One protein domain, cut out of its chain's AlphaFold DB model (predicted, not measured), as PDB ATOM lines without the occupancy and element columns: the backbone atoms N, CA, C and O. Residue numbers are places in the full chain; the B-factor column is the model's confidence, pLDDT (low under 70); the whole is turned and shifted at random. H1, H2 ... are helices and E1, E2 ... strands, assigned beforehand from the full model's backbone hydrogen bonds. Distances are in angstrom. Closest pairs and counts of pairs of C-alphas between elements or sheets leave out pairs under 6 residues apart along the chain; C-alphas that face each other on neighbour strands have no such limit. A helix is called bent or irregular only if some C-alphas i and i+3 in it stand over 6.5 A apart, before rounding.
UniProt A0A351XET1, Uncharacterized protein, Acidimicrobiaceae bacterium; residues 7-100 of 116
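What this domain is: This is residues 7 to 100 of the 116 residues of an uncharacterized protein of Acidimicrobiaceae bacterium (UniProt A0A351XET1). A long, bent hairpin, E3 and E4, is the main piece of this model, with H1 packed along E3 and the short H2 near the far end of E4. A second hairpin, E1 and E2, lies at one end of the model, and a small third one, E5 and E6, lies at a far corner, reached by the long unnamed stretch of residues 75 to 91. The printed part has 94 residues, with two named helices and six named strands in the order H1, E1, E2, E3, E4, H2, E5, E6; the strands form three separate antiparallel two-stranded sheets. The class is mixed, helices and strands, and the whole is compact, with a radius of gyration of the C-alphas of 14.1 A and spans of 38 by 33 by 25 A.

Where its parts are: Find C-alpha 7 at (543.209, 239.049, 500.590); from there H1 runs to residue 18, 16.3 A away. Next come E1, residues 23 to 28, 15.2 A long, and E2, residues 31 to 36, 16.3 A. Look for C-alpha 41 at (525.183, 246.157, 494.662), where E3 begins; it runs to residue 50, 22.8 A, and E4, residues 53 to 60, covers 21.0 A. H2, residues 69 to 74, is 8.9 A long. E5, residues 92 to 94, measures 6.2 A, and E6, residues 97 to 99, measures 6.4 A and ends at C-alpha 99, (512.618, 248.247, 507.375).

How they stand to each other: Begin at the hairpin E3 and E4, antiparallel at 159 degrees, where N 45 and O 57 are 2.9 A apart, within hydrogen-bond range. E3 bends by 55 degrees at residue 47. Look from E3 to H1: their closest C-alphas, of Asn 10 and Val 46, are 6.4 A apart. The closest C-alphas of E4 and H2, of Leu 60 and Pro 69, are 7.8 A apart. E3 and H2 are apart, but only just, at 8.2 A; H1 and H2 are apart. In the hairpin E1 and E2, antiparallel at 148 degrees, N 26 and O 33 are 2.9 A apart, within range; E2 is apart from E3. In the hairpin E5 and E6, antiparallel at 141 degrees, N 92 and O 99 are 2.8 A apart, within range; both strands are apart from E3 and E4. In H1 and H2 every O i to N i+4 pair is within hydrogen-bond range.

The domain as a whole: The two C-alphas farthest apart, of Glu 51 and Gly 95, are 40.2 A from each other. The printed part has no cut. Its one long link, of 17 residues, joins H2 to E5. The mean pLDDT of the printed part is 91.0, and no printed residue is under 70.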
ATOM      1  N   GLU A   7     542.571 237.881 501.205       91.81
ATOM      2  CA  GLU A   7     543.209 239.049 500.590       91.81
ATOM      3  C   GLU A   7     542.729 239.219 499.150       91.81
ATOM      4  O   GLU A   7     542.245 240.288 498.773       91.81
ATOM      5  N   GLN A   8     542.756 238.131 498.380       92.12
ATOM      6  CA  GLN A   8     542.229 238.100 497.020       92.12
ATOM      7  C   GLN A   8     540.743 238.465 496.995       92.12
ATOM      8  O   GLN A   8     540.301 239.208 496.118       92.12
ATOM      9  N   MET A   9     539.966 237.990 497.975       94.50
ATOM     10  CA  MET A   9     538.549 238.335 498.057       94.50
ATOM     11  C   MET A   9     538.320 239.803 498.424       94.50
ATOM     12  O   MET A   9     537.457 240.441 497.833       94.50
ATOM     13  N   ASN A  10     539.097 240.364 499.352       95.62
ATOM     14  CA  ASN A  10     539.006 241.786 499.686       95.62
ATOM     15  C   ASN A  10     539.345 242.669 498.479       95.62
ATOM     16  O   ASN A  10     538.642 243.642 498.216       95.62
ATOM     17  N   ALA A  11     540.366 242.300 497.700       95.12
ATOM     18  CA  ALA A  11     540.694 242.991 496.457       95.12
ATOM     19  C   ALA A  11     539.555 242.894 495.428       95.12
ATOM     20  O   ALA A  11     539.222 243.886 494.782       95.12
ATOM     21  N   TRP A  12     538.918 241.726 495.310       95.75
ATOM     22  CA  TRP A  12     537.763 241.538 494.431       95.75
ATOM     23  C   TRP A  12     536.558 242.386 494.866       95.75
ATOM     24  O   TRP A  12     535.940 243.041 494.030       95.75
ATOM     25  N   VAL A  13     536.251 242.438 496.167       96.88
ATOM     26  CA  VAL A  13     535.194 243.305 496.716       96.88
ATOM     27  C   VAL A  13     535.497 244.777 496.437       96.88
ATOM     28  O   VAL A  13     534.611 245.509 495.995       96.88
ATOM     29  N   ALA A  14     536.744 245.209 496.638       96.56
ATOM     30  CA  ALA A  14     537.162 246.571 496.330       96.56
ATOM     31  C   ALA A  14     536.994 246.899 494.836       96.56
ATOM     32  O   ALA A  14     536.472 247.965 494.518       96.56
ATOM     33  N   ASP A  15     537.352 245.982 493.927       95.81
ATOM     34  CA  ASP A  15     537.142 246.159 492.480       95.81
ATOM     35  C   ASP A  15     535.651 246.281 492.132       95.81
ATOM     36  O   ASP A  15     535.253 247.204 491.425       95.81
ATOM     37  N   VAL A  16     534.797 245.403 492.677       96.31
ATOM     38  CA  VAL A  16     533.336 245.465 492.477       96.31
ATOM     39  C   VAL A  16     532.783 246.831 492.882       96.31
ATOM     40  O   VAL A  16     531.993 247.423 492.147       96.31
ATOM     41  N   LEU A  17     533.172 247.326 494.059       96.62
ATOM     42  CA  LEU A  17     532.639 248.571 494.609       96.62
ATOM     43  C   LEU A  17     533.217 249.817 493.925       96.62
ATOM     44  O   LEU A  17     532.516 250.829 493.853       96.62
ATOM     45  N   ALA A  18     534.449 249.745 493.414       96.25
ATOM     46  CA  ALA A  18     535.120 250.844 492.721       96.25
ATOM     47  C   ALA A  18     534.668 251.027 491.264       96.25
ATOM     48  O   ALA A  18     534.897 252.087 490.689       96.25
ATOM     49  N   ARG A  19     534.045 250.014 490.654       96.75
ATOM     50  CA  ARG A  19     533.519 250.116 489.288       96.75
ATOM     51  C   ARG A  19     532.317 251.046 489.219       96.75
ATOM     52  O   ARG A  19     531.392 250.919 490.019       96.75
ATOM     53  N   ASP A  20     532.309 251.891 488.193       96.19
ATOM     54  CA  ASP A  20     531.146 252.702 487.832       96.19
ATOM     55  C   ASP A  20     530.041 251.844 487.195       96.19
ATOM     56  O   ASP A  20     528.864 252.062 487.461       96.19
ATOM     57  N   GLU A  21     530.422 250.824 486.414       95.56
ATOM     58  CA  GLU A  21     529.497 249.925 485.715       95.56
ATOM     59  C   GLU A  21     529.985 248.465 485.753       95.56
ATOM     60  O   GLU A  21     531.180 248.165 485.633       95.56
ATOM     61  N   ILE A  22     529.042 247.530 485.891       94.94
ATOM     62  CA  ILE A  22     529.254 246.080 485.803       94.94
ATOM     63  C   ILE A  22     528.243 245.530 484.795       94.94
ATOM     64  O   ILE A  22     527.165 245.051 485.151       94.94
ATOM     65  N   VAL A  23     528.602 245.627 483.519       93.38
ATOM     66  CA  VAL A  23     527.732 245.257 482.401       93.38
ATOM     67  C   VAL A  23     527.794 243.755 482.140       93.38
ATOM     68  O   VAL A  23     528.861 243.205 481.871       93.38
ATOM     69  N   VAL A  24     526.636 243.095 482.175       90.44
ATOM     70  CA  VAL A  24     526.497 241.677 481.825       90.44
ATOM     71  C   VAL A  24     525.459 241.478 480.727       90.44
ATOM     72  O   VAL A  24     524.411 242.126 480.702       90.44
ATOM     73  N   GLU A  25     525.729 240.528 479.837       88.25
ATOM     74  CA  GLU A  25     524.756 240.051 478.858       88.25
ATOM     75  C   GLU A  25     523.998 238.844 479.410       88.25
ATOM     76  O   GLU A  25     524.580 237.912 479.971       88.25
ATOM     77  N   ARG A  26     522.673 238.841 479.250       80.12
ATOM     78  CA  ARG A  26     521.814 237.712 479.619       80.12
ATOM     79  C   ARG A  26     520.779 237.438 478.554       80.12
ATOM     80  O   ARG A  26     520.304 238.352 477.897       80.12
ATOM     81  N   GLU A  27     520.290 236.211 478.492       79.44
ATOM     82  CA  GLU A  27     519.103 235.904 477.701       79.44
ATOM     83  C   GLU A  27     517.820 236.106 478.518       79.44
ATOM     84  O   GLU A  27     517.616 235.513 479.579       79.44
ATOM     85  N   ARG A  28     516.898 236.922 478.003       79.25
ATOM     86  CA  ARG A  28     515.546 237.098 478.539       79.25
ATOM     87  C   ARG A  28     514.527 236.881 477.433       79.25
ATOM     88  O   ARG A  28     514.550 237.569 476.419       79.25
ATOM     89  N   LYS A  29     513.593 235.945 477.648       81.38
ATOM     90  CA  LYS A  29     512.593 235.548 476.633       81.38
ATOM     91  C   LYS A  29     513.252 235.254 475.268       81.38
ATOM     92  O   LYS A  29     512.751 235.689 474.236       81.38
ATOM     93  N   GLY A  30     514.403 234.572 475.291       86.06
ATOM     94  CA  GLY A  30     515.183 234.224 474.098       86.06
ATOM     95  C   GLY A  30     515.891 235.395 473.404       86.06
ATOM     96  O   GLY A  30     516.318 235.237 472.267       86.06
ATOM     97  N   LYS A  31     515.987 236.573 474.033       82.81
ATOM     98  CA  LYS A  31     516.710 237.733 473.493       82.81
ATOM     99  C   LYS A  31     517.863 238.129 474.413       82.81
ATOM    100  O   LYS A  31     517.636 238.158 475.626       82.81
ATOM    101  N   PRO A  32     519.045 238.481 473.882       82.56
ATOM    102  CA  PRO A  32     520.102 239.065 474.690       82.56
ATOM    103  C   PRO A  32     519.639 240.424 475.228       82.56
ATOM    104  O   PRO A  32     519.064 241.245 474.510       82.56
ATOM    105  N   VAL A  33     519.849 240.632 476.517       88.12
ATOM    106  CA  VAL A  33     519.579 241.855 477.260       88.12
ATOM    107  C   VAL A  33     520.856 242.208 477.999       88.12
ATOM    108  O   VAL A  33     521.413 241.375 478.714       88.12
ATOM    109  N   VAL A  34     521.295 243.446 477.808       89.81
ATOM    110  CA  VAL A  34     522.429 244.043 478.509       89.81
ATOM    111  C   VAL A  34     521.896 244.713 479.771       89.81
ATOM    112  O   VAL A  34     520.928 245.473 479.703       89.81
ATOM    113  N   GLU A  35     522.491 244.408 480.917       90.44
ATOM    114  CA  GLU A  35     522.099 244.959 482.213       90.44
ATOM    115  C   GLU A  35     523.349 245.384 482.983       90.44
ATOM    116  O   GLU A  35     524.308 244.617 483.074       90.44
ATOM    117  N   ASP A  36     523.324 246.591 483.546       93.81
ATOM    118  CA  ASP A  36     524.325 247.030 484.513       93.81
ATOM    119  C   ASP A  36     523.910 246.598 485.928       93.81
ATOM    120  O   ASP A  36     522.837 246.950 486.436       93.81
ATOM    121  N   LEU A  37     524.763 245.798 486.563       94.00
ATOM    122  CA  LEU A  37     524.527 245.264 487.899       94.00
ATOM    123  C   LEU A  37     524.974 246.215 489.002       94.00
ATOM    124  O   LEU A  37     524.500 246.071 490.131       94.00
ATOM    125  N   ARG A  38     525.863 247.172 488.714       95.19
ATOM    126  CA  ARG A  38     526.497 248.009 489.737       95.19
ATOM    127  C   ARG A  38     525.499 248.760 490.631       95.19
ATOM    128  O   ARG A  38     525.711 248.733 491.849       95.19
ATOM    129  N   PRO A  39     524.393 249.338 490.114       93.81
ATOM    130  CA  PRO A  39     523.388 250.012 490.941       93.81
ATOM    131  C   PRO A  39     522.669 249.077 491.924       93.81
ATOM    132  O   PRO A  39     522.088 249.530 492.905       93.81
ATOM    133  N   HIS A  40     522.701 247.767 491.668       94.31
ATOM    134  CA  HIS A  40     522.037 246.753 492.480       94.31
ATOM    135  C   HIS A  40     522.967 246.134 493.537       94.31
ATOM    136  O   HIS A  40     522.511 245.299 494.317       94.31
ATOM    137  N   VAL A  41     524.245 246.526 493.589       95.69
ATOM    138  CA  VAL A  41     525.183 246.157 494.662       95.69
ATOM    139  C   VAL A  41     525.203 247.293 495.683       95.69
ATOM    140  O   VAL A  41     525.908 248.287 495.507       95.69
ATOM    141  N   LEU A  42     524.383 247.167 496.729       94.06
ATOM    142  CA  LEU A  42     524.179 248.224 497.725       94.06
ATOM    143  C   LEU A  42     525.258 248.200 498.811       94.06
ATOM    144  O   LEU A  42     525.710 249.252 499.250       94.06
ATOM    145  N   ALA A  43     525.660 247.003 499.233       95.19
ATOM    146  CA  ALA A  43     526.781 246.768 500.134       95.19
ATOM    147  C   ALA A  43     527.387 245.394 499.839       95.19
ATOM    148  O   ALA A  43     526.676 244.475 499.424       95.19
ATOM    149  N   LEU A  44     528.692 245.254 500.049       97.62
ATOM    150  CA  LEU A  44     529.420 244.007 499.856       97.62
ATOM    151  C   LEU A  44     530.648 243.998 500.765       97.62
ATOM    152  O   LEU A  44     531.405 244.964 500.759       97.62
ATOM    153  N   ASP A  45     530.842 242.920 501.522       97.19
ATOM    154  CA  ASP A  45     531.958 242.793 502.459       97.19
ATOM    155  C   ASP A  45     532.405 241.333 502.646       97.19
ATOM    156  O   ASP A  45     531.623 240.390 502.459       97.19
ATOM    157  N   VAL A  46     533.663 241.147 503.046       96.75
ATOM    158  CA  VAL A  46     534.246 239.855 503.420       96.75
ATOM    159  C   VAL A  46     534.157 239.690 504.932       96.75
ATOM    160  O   VAL A  46     534.827 240.371 505.697       96.75
ATOM    161  N   THR A  47     533.355 238.731 505.385       95.50
ATOM    162  CA  THR A  47     533.050 238.560 506.820       95.50
ATOM    163  C   THR A  47     533.800 237.406 507.482       95.50
ATOM    164  O   THR A  47     533.683 237.206 508.690       95.50
ATOM    165  N   GLY A  48     534.577 236.632 506.721       92.88
ATOM    166  CA  GLY A  48     535.447 235.594 507.268       92.88
ATOM    167  C   GLY A  48     535.781 234.483 506.280       92.88
ATOM    168  O   GLY A  48     535.430 234.534 505.102       92.88
ATOM    169  N   THR A  49     536.436 233.443 506.785       92.44
ATOM    170  CA  THR A  49     536.783 232.227 506.038       92.44
ATOM    171  C   THR A  49     535.825 231.083 506.356       92.44
ATOM    172  O   THR A  49     535.229 231.018 507.432       92.44
ATOM    173  N   THR A  50     535.704 230.143 505.429       88.50
ATOM    174  CA  THR A  50     535.063 228.839 505.624       88.50
ATOM    175  C   THR A  50     536.085 227.736 505.349       88.50
ATOM    176  O   THR A  50     537.176 228.005 504.854       88.50
ATOM    177  N   GLU A  51     535.744 226.479 505.635       85.69
ATOM    178  CA  GLU A  51     536.623 225.332 505.337       85.69
ATOM    179  C   GLU A  51     536.964 225.206 503.843       85.69
ATOM    180  O   GLU A  51     537.972 224.607 503.479       85.69
ATOM    181  N   THR A  52     536.126 225.770 502.970       83.62
ATOM    182  CA  THR A  52     536.212 225.621 501.512       83.62
ATOM    183  C   THR A  52     536.361 226.949 500.764       83.62
ATOM    184  O   THR A  52     536.354 226.956 499.533       83.62
ATOM    185  N   GLY A  53     536.497 228.077 501.470       89.62
ATOM    186  CA  GLY A  53     536.609 229.396 500.847       89.62
ATOM    187  C   GLY A  53     536.399 230.560 501.813       89.62
ATOM    188  O   GLY A  53     536.893 230.563 502.938       89.62
ATOM    189  N   VAL A  54     535.665 231.573 501.357       93.31
ATOM    190  CA  VAL A  54     535.418 232.830 502.078       93.31
ATOM    191  C   VAL A  54     533.926 233.128 502.155       93.31
ATOM    192  O   VAL A  54     533.143 232.719 501.294       93.31
ATOM    193  N   ARG A  55     533.522 233.841 503.203       94.88
ATOM    194  CA  ARG A  55     532.147 234.270 503.438       94.88
ATOM    195  C   ARG A  55     531.987 235.726 503.028       94.88
ATOM    196  O   ARG A  55     532.655 236.607 503.563       94.88
ATOM    197  N   LEU A  56     531.043 235.961 502.126       96.12
ATOM    198  CA  LEU A  56     530.616 237.293 501.721       96.12
ATOM    199  C   LEU A  56     529.283 237.642 502.376       96.12
ATOM    200  O   LEU A  56     528.405 236.784 502.497       96.12
ATOM    201  N   LEU A  57     529.138 238.905 502.759       97.00
ATOM    202  CA  LEU A  57     527.867 239.514 503.122       97.00
ATOM    203  C   LEU A  57     527.541 240.576 502.075       97.00
ATOM    204  O   LEU A  57     528.414 241.358 501.708       97.00
ATOM    205  N   ALA A  58     526.312 240.574 501.563       96.88
ATOM    206  CA  ALA A  58     525.911 241.497 500.514       96.88
ATOM    207  C   ALA A  58     524.467 241.964 500.688       96.88
ATOM    208  O   ALA A  58     523.567 241.142 500.883       96.88
ATOM    209  N   ASP A  59     524.264 243.264 500.501       95.81
ATOM    210  CA  ASP A  59     522.948 243.864 500.320       95.81
ATOM    211  C   ASP A  59     522.720 244.054 498.823       95.81
ATOM    212  O   ASP A  59     523.433 244.813 498.159       95.81
ATOM    213  N   LEU A  60     521.721 243.357 498.283       95.56
ATOM    214  CA  LEU A  60     521.431 243.351 496.852       95.56
ATOM    215  C   LEU A  60     520.062 243.969 496.568       95.56
ATOM    216  O   LEU A  60     519.060 243.630 497.202       95.56
ATOM    217  N   GLY A  61     520.021 244.855 495.576       93.69
ATOM    218  CA  GLY A  61     518.806 245.502 495.102       93.69
ATOM    219  C   GLY A  61     517.842 244.519 494.433       93.69
ATOM    220  O   GLY A  61     518.246 243.604 493.707       93.69
ATOM    221  N   THR A  62     516.543 244.724 494.663       90.38
ATOM    222  CA  THR A  62     515.476 243.879 494.103       90.38
ATOM    223  C   THR A  62     514.698 244.517 492.950       90.38
ATOM    224  O   THR A  62     513.861 243.848 492.341       90.38
ATOM    225  N   GLN A  63     514.979 245.783 492.621       85.75
ATOM    226  CA  GLN A  63     514.261 246.572 491.620       85.75
ATOM    227  C   GLN A  63     515.215 247.234 490.616       85.75
ATOM    228  O   GLN A  63     516.281 247.671 491.033       85.75
ATOM    229  N   PRO A  64     514.813 247.361 489.332       82.69
ATOM    230  CA  PRO A  64     513.574 246.834 488.739       82.69
ATOM    231  C   PRO A  64     513.569 245.300 488.600       82.69
ATOM    232  O   PRO A  64     512.529 244.701 488.323       82.69
ATOM    233  N   ARG A  65     514.721 244.656 488.809       86.19
ATOM    234  CA  ARG A  65     514.894 243.204 488.820       86.19
ATOM    235  C   ARG A  65     515.789 242.817 489.991       86.19
ATOM    236  O   ARG A  65     516.749 243.511 490.296       86.19
ATOM    237  N   ALA A  66     515.512 241.670 490.604       89.38
ATOM    238  CA  ALA A  66     516.368 241.146 491.656       89.38
ATOM    239  C   ALA A  66     517.704 240.625 491.122       89.38
ATOM    240  O   ALA A  66     517.729 239.654 490.358       89.38
ATOM    241  N   LEU A  67     518.794 241.248 491.579       92.56
ATOM    242  CA  LEU A  67     520.150 240.744 491.401       92.56
ATOM    243  C   LEU A  67     520.345 239.510 492.285       92.56
ATOM    244  O   LEU A  67     520.189 239.564 493.506       92.56
ATOM    245  N   ARG A  68     520.680 238.371 491.675       92.25
ATOM    246  CA  ARG A  68     520.959 237.143 492.431       92.25
ATOM    247  C   ARG A  68     522.426 237.114 492.873       92.25
ATOM    248  O   ARG A  68     523.288 237.476 492.076       92.25
ATOM    249  N   PRO A  69     522.749 236.564 494.058       94.38
ATOM    250  CA  PRO A  69     524.139 236.438 494.510       94.38
ATOM    251  C   PRO A  69     525.051 235.723 493.506       94.38
ATOM    252  O   PRO A  69     526.172 236.150 493.265       94.38
ATOM    253  N   THR A  70     524.552 234.673 492.850       93.81
ATOM    254  CA  THR A  70     525.309 233.955 491.814       93.81
ATOM    255  C   THR A  70     525.641 234.829 490.612       93.81
ATOM    256  O   THR A  70     526.700 234.664 490.030       93.81
ATOM    257  N   GLU A  71     524.751 235.751 490.241       93.19
ATOM    258  CA  GLU A  71     524.958 236.636 489.095       93.19
ATOM    259  C   GLU A  71     526.095 237.614 489.370       93.19
ATOM    260  O   GLU A  71     526.971 237.755 488.523       93.19
ATOM    261  N   LEU A  72     526.121 238.206 490.571       94.75
ATOM    262  CA  LEU A  72     527.212 239.067 491.032       94.75
ATOM    263  C   LEU A  72     528.562 238.333 490.996       94.75
ATOM    264  O   LEU A  72     529.530 238.842 490.441       94.75
ATOM    265  N   LEU A  73     528.614 237.109 491.531       94.88
ATOM    266  CA  LEU A  73     529.846 236.313 491.586       94.88
ATOM    267  C   LEU A  73     530.395 235.945 490.201       94.88
ATOM    268  O   LEU A  73     531.604 235.811 490.027       94.88
ATOM    269  N   THR A  74     529.520 235.792 489.208       94.00
ATOM    270  CA  THR A  74     529.915 235.463 487.831       94.00
ATOM    271  C   THR A  74     530.128 236.681 486.936       94.00
ATOM    272  O   THR A  74     530.552 236.511 485.798       94.00
ATOM    273  N   ALA A  75     529.813 237.890 487.411       92.56
ATOM    274  CA  ALA A  75     529.833 239.104 486.595       92.56
ATOM    275  C   ALA A  75     531.248 239.569 486.219       92.56
ATOM    276  O   ALA A  75     531.421 240.333 485.274       92.56
ATOM    277  N   LEU A  76     532.258 239.116 486.964       90.94
ATOM    278  CA  LEU A  76     533.654 239.506 486.804       90.94
ATOM    279  C   LEU A  76     534.512 238.296 486.460       90.94
ATOM    280  O   LEU A  76     534.184 237.161 486.807       90.94
ATOM    281  N   TYR A  77     535.630 238.550 485.782       87.06
ATOM    282  CA  TYR A  77     536.615 237.522 485.476       87.06
ATOM    283  C   TYR A  77     537.775 237.562 486.489       87.06
ATOM    284  O   TYR A  77     538.320 238.641 486.716       87.06
ATOM    285  N   PRO A  78     538.203 236.414 487.045       89.19
ATOM    286  CA  PRO A  78     537.641 235.077 486.837       89.19
ATOM    287  C   PRO A  78     536.284 234.893 487.549       89.19
ATOM    288  O   PRO A  78     536.111 235.394 488.659       89.19
ATOM    289  N   PRO A  79     535.334 234.138 486.958       91.50
ATOM    290  CA  PRO A  79     534.026 233.939 487.569       91.50
ATOM    291  C   PRO A  79     534.144 233.116 488.851       91.50
ATOM    292  O   PRO A  79     534.746 232.032 488.877       91.50
ATOM    293  N   LEU A  80     533.518 233.619 489.909       92.69
ATOM    294  CA  LEU A  80     533.438 232.957 491.200       92.69
ATOM    295  C   LEU A  80     532.198 232.060 491.266       92.69
ATOM    296  O   LEU A  80     531.188 232.285 490.597       92.69
ATOM    297  N   LYS A  81     532.276 231.015 492.092       92.25
ATOM    298  CA  LYS A  81     531.166 230.087 492.332       92.25
ATOM    299  C   LYS A  81     530.641 230.267 493.747       92.25
ATOM    300  O   LYS A  81     531.414 230.303 494.699       92.25
ATOM    301  N   ALA A  82     529.320 230.326 493.881       92.69
ATOM    302  CA  ALA A  82     528.685 230.256 495.187       92.69
ATOM    303  C   ALA A  82     528.787 228.828 495.745       92.69
ATOM    304  O   ALA A  82     528.459 227.874 495.039       92.69
ATOM    305  N   GLY A  83     529.193 228.692 497.009       91.12
ATOM    306  CA  GLY A  83     529.051 227.443 497.763       91.12
ATOM    307  C   GLY A  83     527.635 227.315 498.325       91.12
ATOM    308  O   GLY A  83     526.788 226.618 497.775       91.12
ATOM    309  N   THR A  84     527.359 228.046 499.405       92.12
ATOM    310  CA  THR A  84     526.028 228.145 500.023       92.12
ATOM    311  C   THR A  84     525.562 229.589 500.056       92.12
ATOM    312  O   THR A  84     526.353 230.486 500.338       92.12
ATOM    313  N   VAL A  85     524.268 229.808 499.829       94.06
ATOM    314  CA  VAL A  85     523.647 231.135 499.854       94.06
ATOM    315  C   VAL A  85     522.399 231.070 500.721       94.06
ATOM    316  O   VAL A  85     521.548 230.207 500.515       94.06
ATOM    317  N   CYS A  86     522.270 231.995 501.666       94.25
ATOM    318  CA  CYS A  86     521.052 232.180 502.444       94.25
ATOM    319  C   CYS A  86     520.688 233.666 502.494       94.25
ATOM    320  O   CYS A  86     521.560 234.533 502.507       94.25
ATOM    321  N   ARG A  87     519.386 233.959 502.499       94.06
ATOM    322  CA  ARG A  87     518.882 235.317 502.699       94.06
ATOM    323  C   ARG A  87     518.733 235.557 504.197       94.06
ATOM    324  O   ARG A  87     517.947 234.862 504.832       94.06
ATOM    325  N   MET A  88     519.492 236.511 504.732       92.31
ATOM    326  CA  MET A  88     519.467 236.851 506.161       92.31
ATOM    327  C   MET A  88     518.371 237.861 506.492       92.31
ATOM    328  O   MET A  88     517.734 237.757 507.533       92.31
ATOM    329  N   HIS A  89     518.130 238.782 505.565       91.31
ATOM    330  CA  HIS A  89     517.212 239.896 505.723       91.31
ATOM    331  C   HIS A  89     516.457 240.144 504.425       91.31
ATOM    332  O   HIS A  89     516.928 239.801 503.330       91.31
ATOM    333  N   GLN A  90     515.282 240.746 504.533       90.94
ATOM    334  CA  GLN A  90     514.569 241.283 503.390       90.94
ATOM    335  C   GLN A  90     514.141 242.690 503.766       90.94
ATOM    336  O   GLN A  90     513.339 242.841 504.659       90.94
ATOM    337  N   TRP A  91     514.632 243.722 503.091       90.12
ATOM    338  CA  TRP A  91     514.254 245.096 503.433       90.12
ATOM    339  C   TRP A  91     513.293 245.694 502.412       90.12
ATOM    340  O   TRP A  91     513.307 245.340 501.229       90.12
ATOM    341  N   MET A  92     512.473 246.627 502.882       87.50
ATOM    342  CA  MET A  92     511.695 247.552 502.072       87.50
ATOM    343  C   MET A  92     512.249 248.958 502.291       87.50
ATOM    344  O   MET A  92     512.532 249.346 503.424       87.50
ATOM    345  N   SER A  93     512.395 249.719 501.210       80.56
ATOM    346  CA  SER A  93     512.733 251.140 501.293       80.56
ATOM    347  C   SER A  93     511.480 251.938 501.656       80.56
ATOM    348  O   SER A  93     510.509 251.933 500.894       80.56
ATOM    349  N   GLN A  94     511.498 252.610 502.805       76.06
ATOM    350  CA  GLN A  94     510.467 253.548 503.256       76.06
ATOM    351  C   GLN A  94     511.124 254.926 503.411       76.06
ATOM    352  O   GLN A  94     511.622 255.278 504.474       76.06
ATOM    353  N   GLY A  95     511.186 255.698 502.321       78.62
ATOM    354  CA  GLY A  95     511.990 256.925 502.297       78.62
ATOM    355  C   GLY A  95     513.485 256.612 502.415       78.62
ATOM    356  O   GLY A  95     513.993 255.806 501.633       78.62
ATOM    357  N   ASP A  96     514.157 257.233 503.388       74.44
ATOM    358  CA  ASP A  96     515.583 257.008 503.676       74.44
ATOM    359  C   ASP A  96     515.827 255.799 504.601       74.44
ATOM    360  O   ASP A  96     516.959 255.321 504.712       74.44
ATOM    361  N   ASP A  97     514.774 255.260 505.224       78.94
ATOM    362  CA  ASP A  97     514.862 254.134 506.151       78.94
ATOM    363  C   ASP A  97     514.707 252.774 505.443       78.94
ATOM    364  O   ASP A  97     514.009 252.618 504.430       78.94
ATOM    365  N   ARG A  98     515.372 251.755 506.005       84.75
ATOM    366  CA  ARG A  98     515.259 250.349 505.588       84.75
ATOM    367  C   ARG A  98     514.592 249.541 506.692       84.75
ATOM    368  O   ARG A  98     515.177 249.343 507.754       84.75
ATOM    369  N   GLU A  99     513.407 249.015 506.408       85.00
ATOM    370  CA  GLU A  99     512.618 248.247 507.375       85.00
ATOM    371  C   GLU A  99     512.344 246.825 506.878       85.00
ATOM    372  O   GLU A  99     512.185 246.585 505.678       85.00
ATOM    373  N   GLU A 100     512.282 245.863 507.799       87.44
ATOM    374  CA  GLU A 100     511.849 244.497 507.486       87.44
ATOM    375  C   GLU A 100     510.335 244.473 507.180       87.44
ATOM    376  O   GLU A 100     509.560 245.194 507.817       87.44
TER     377      GLU A 100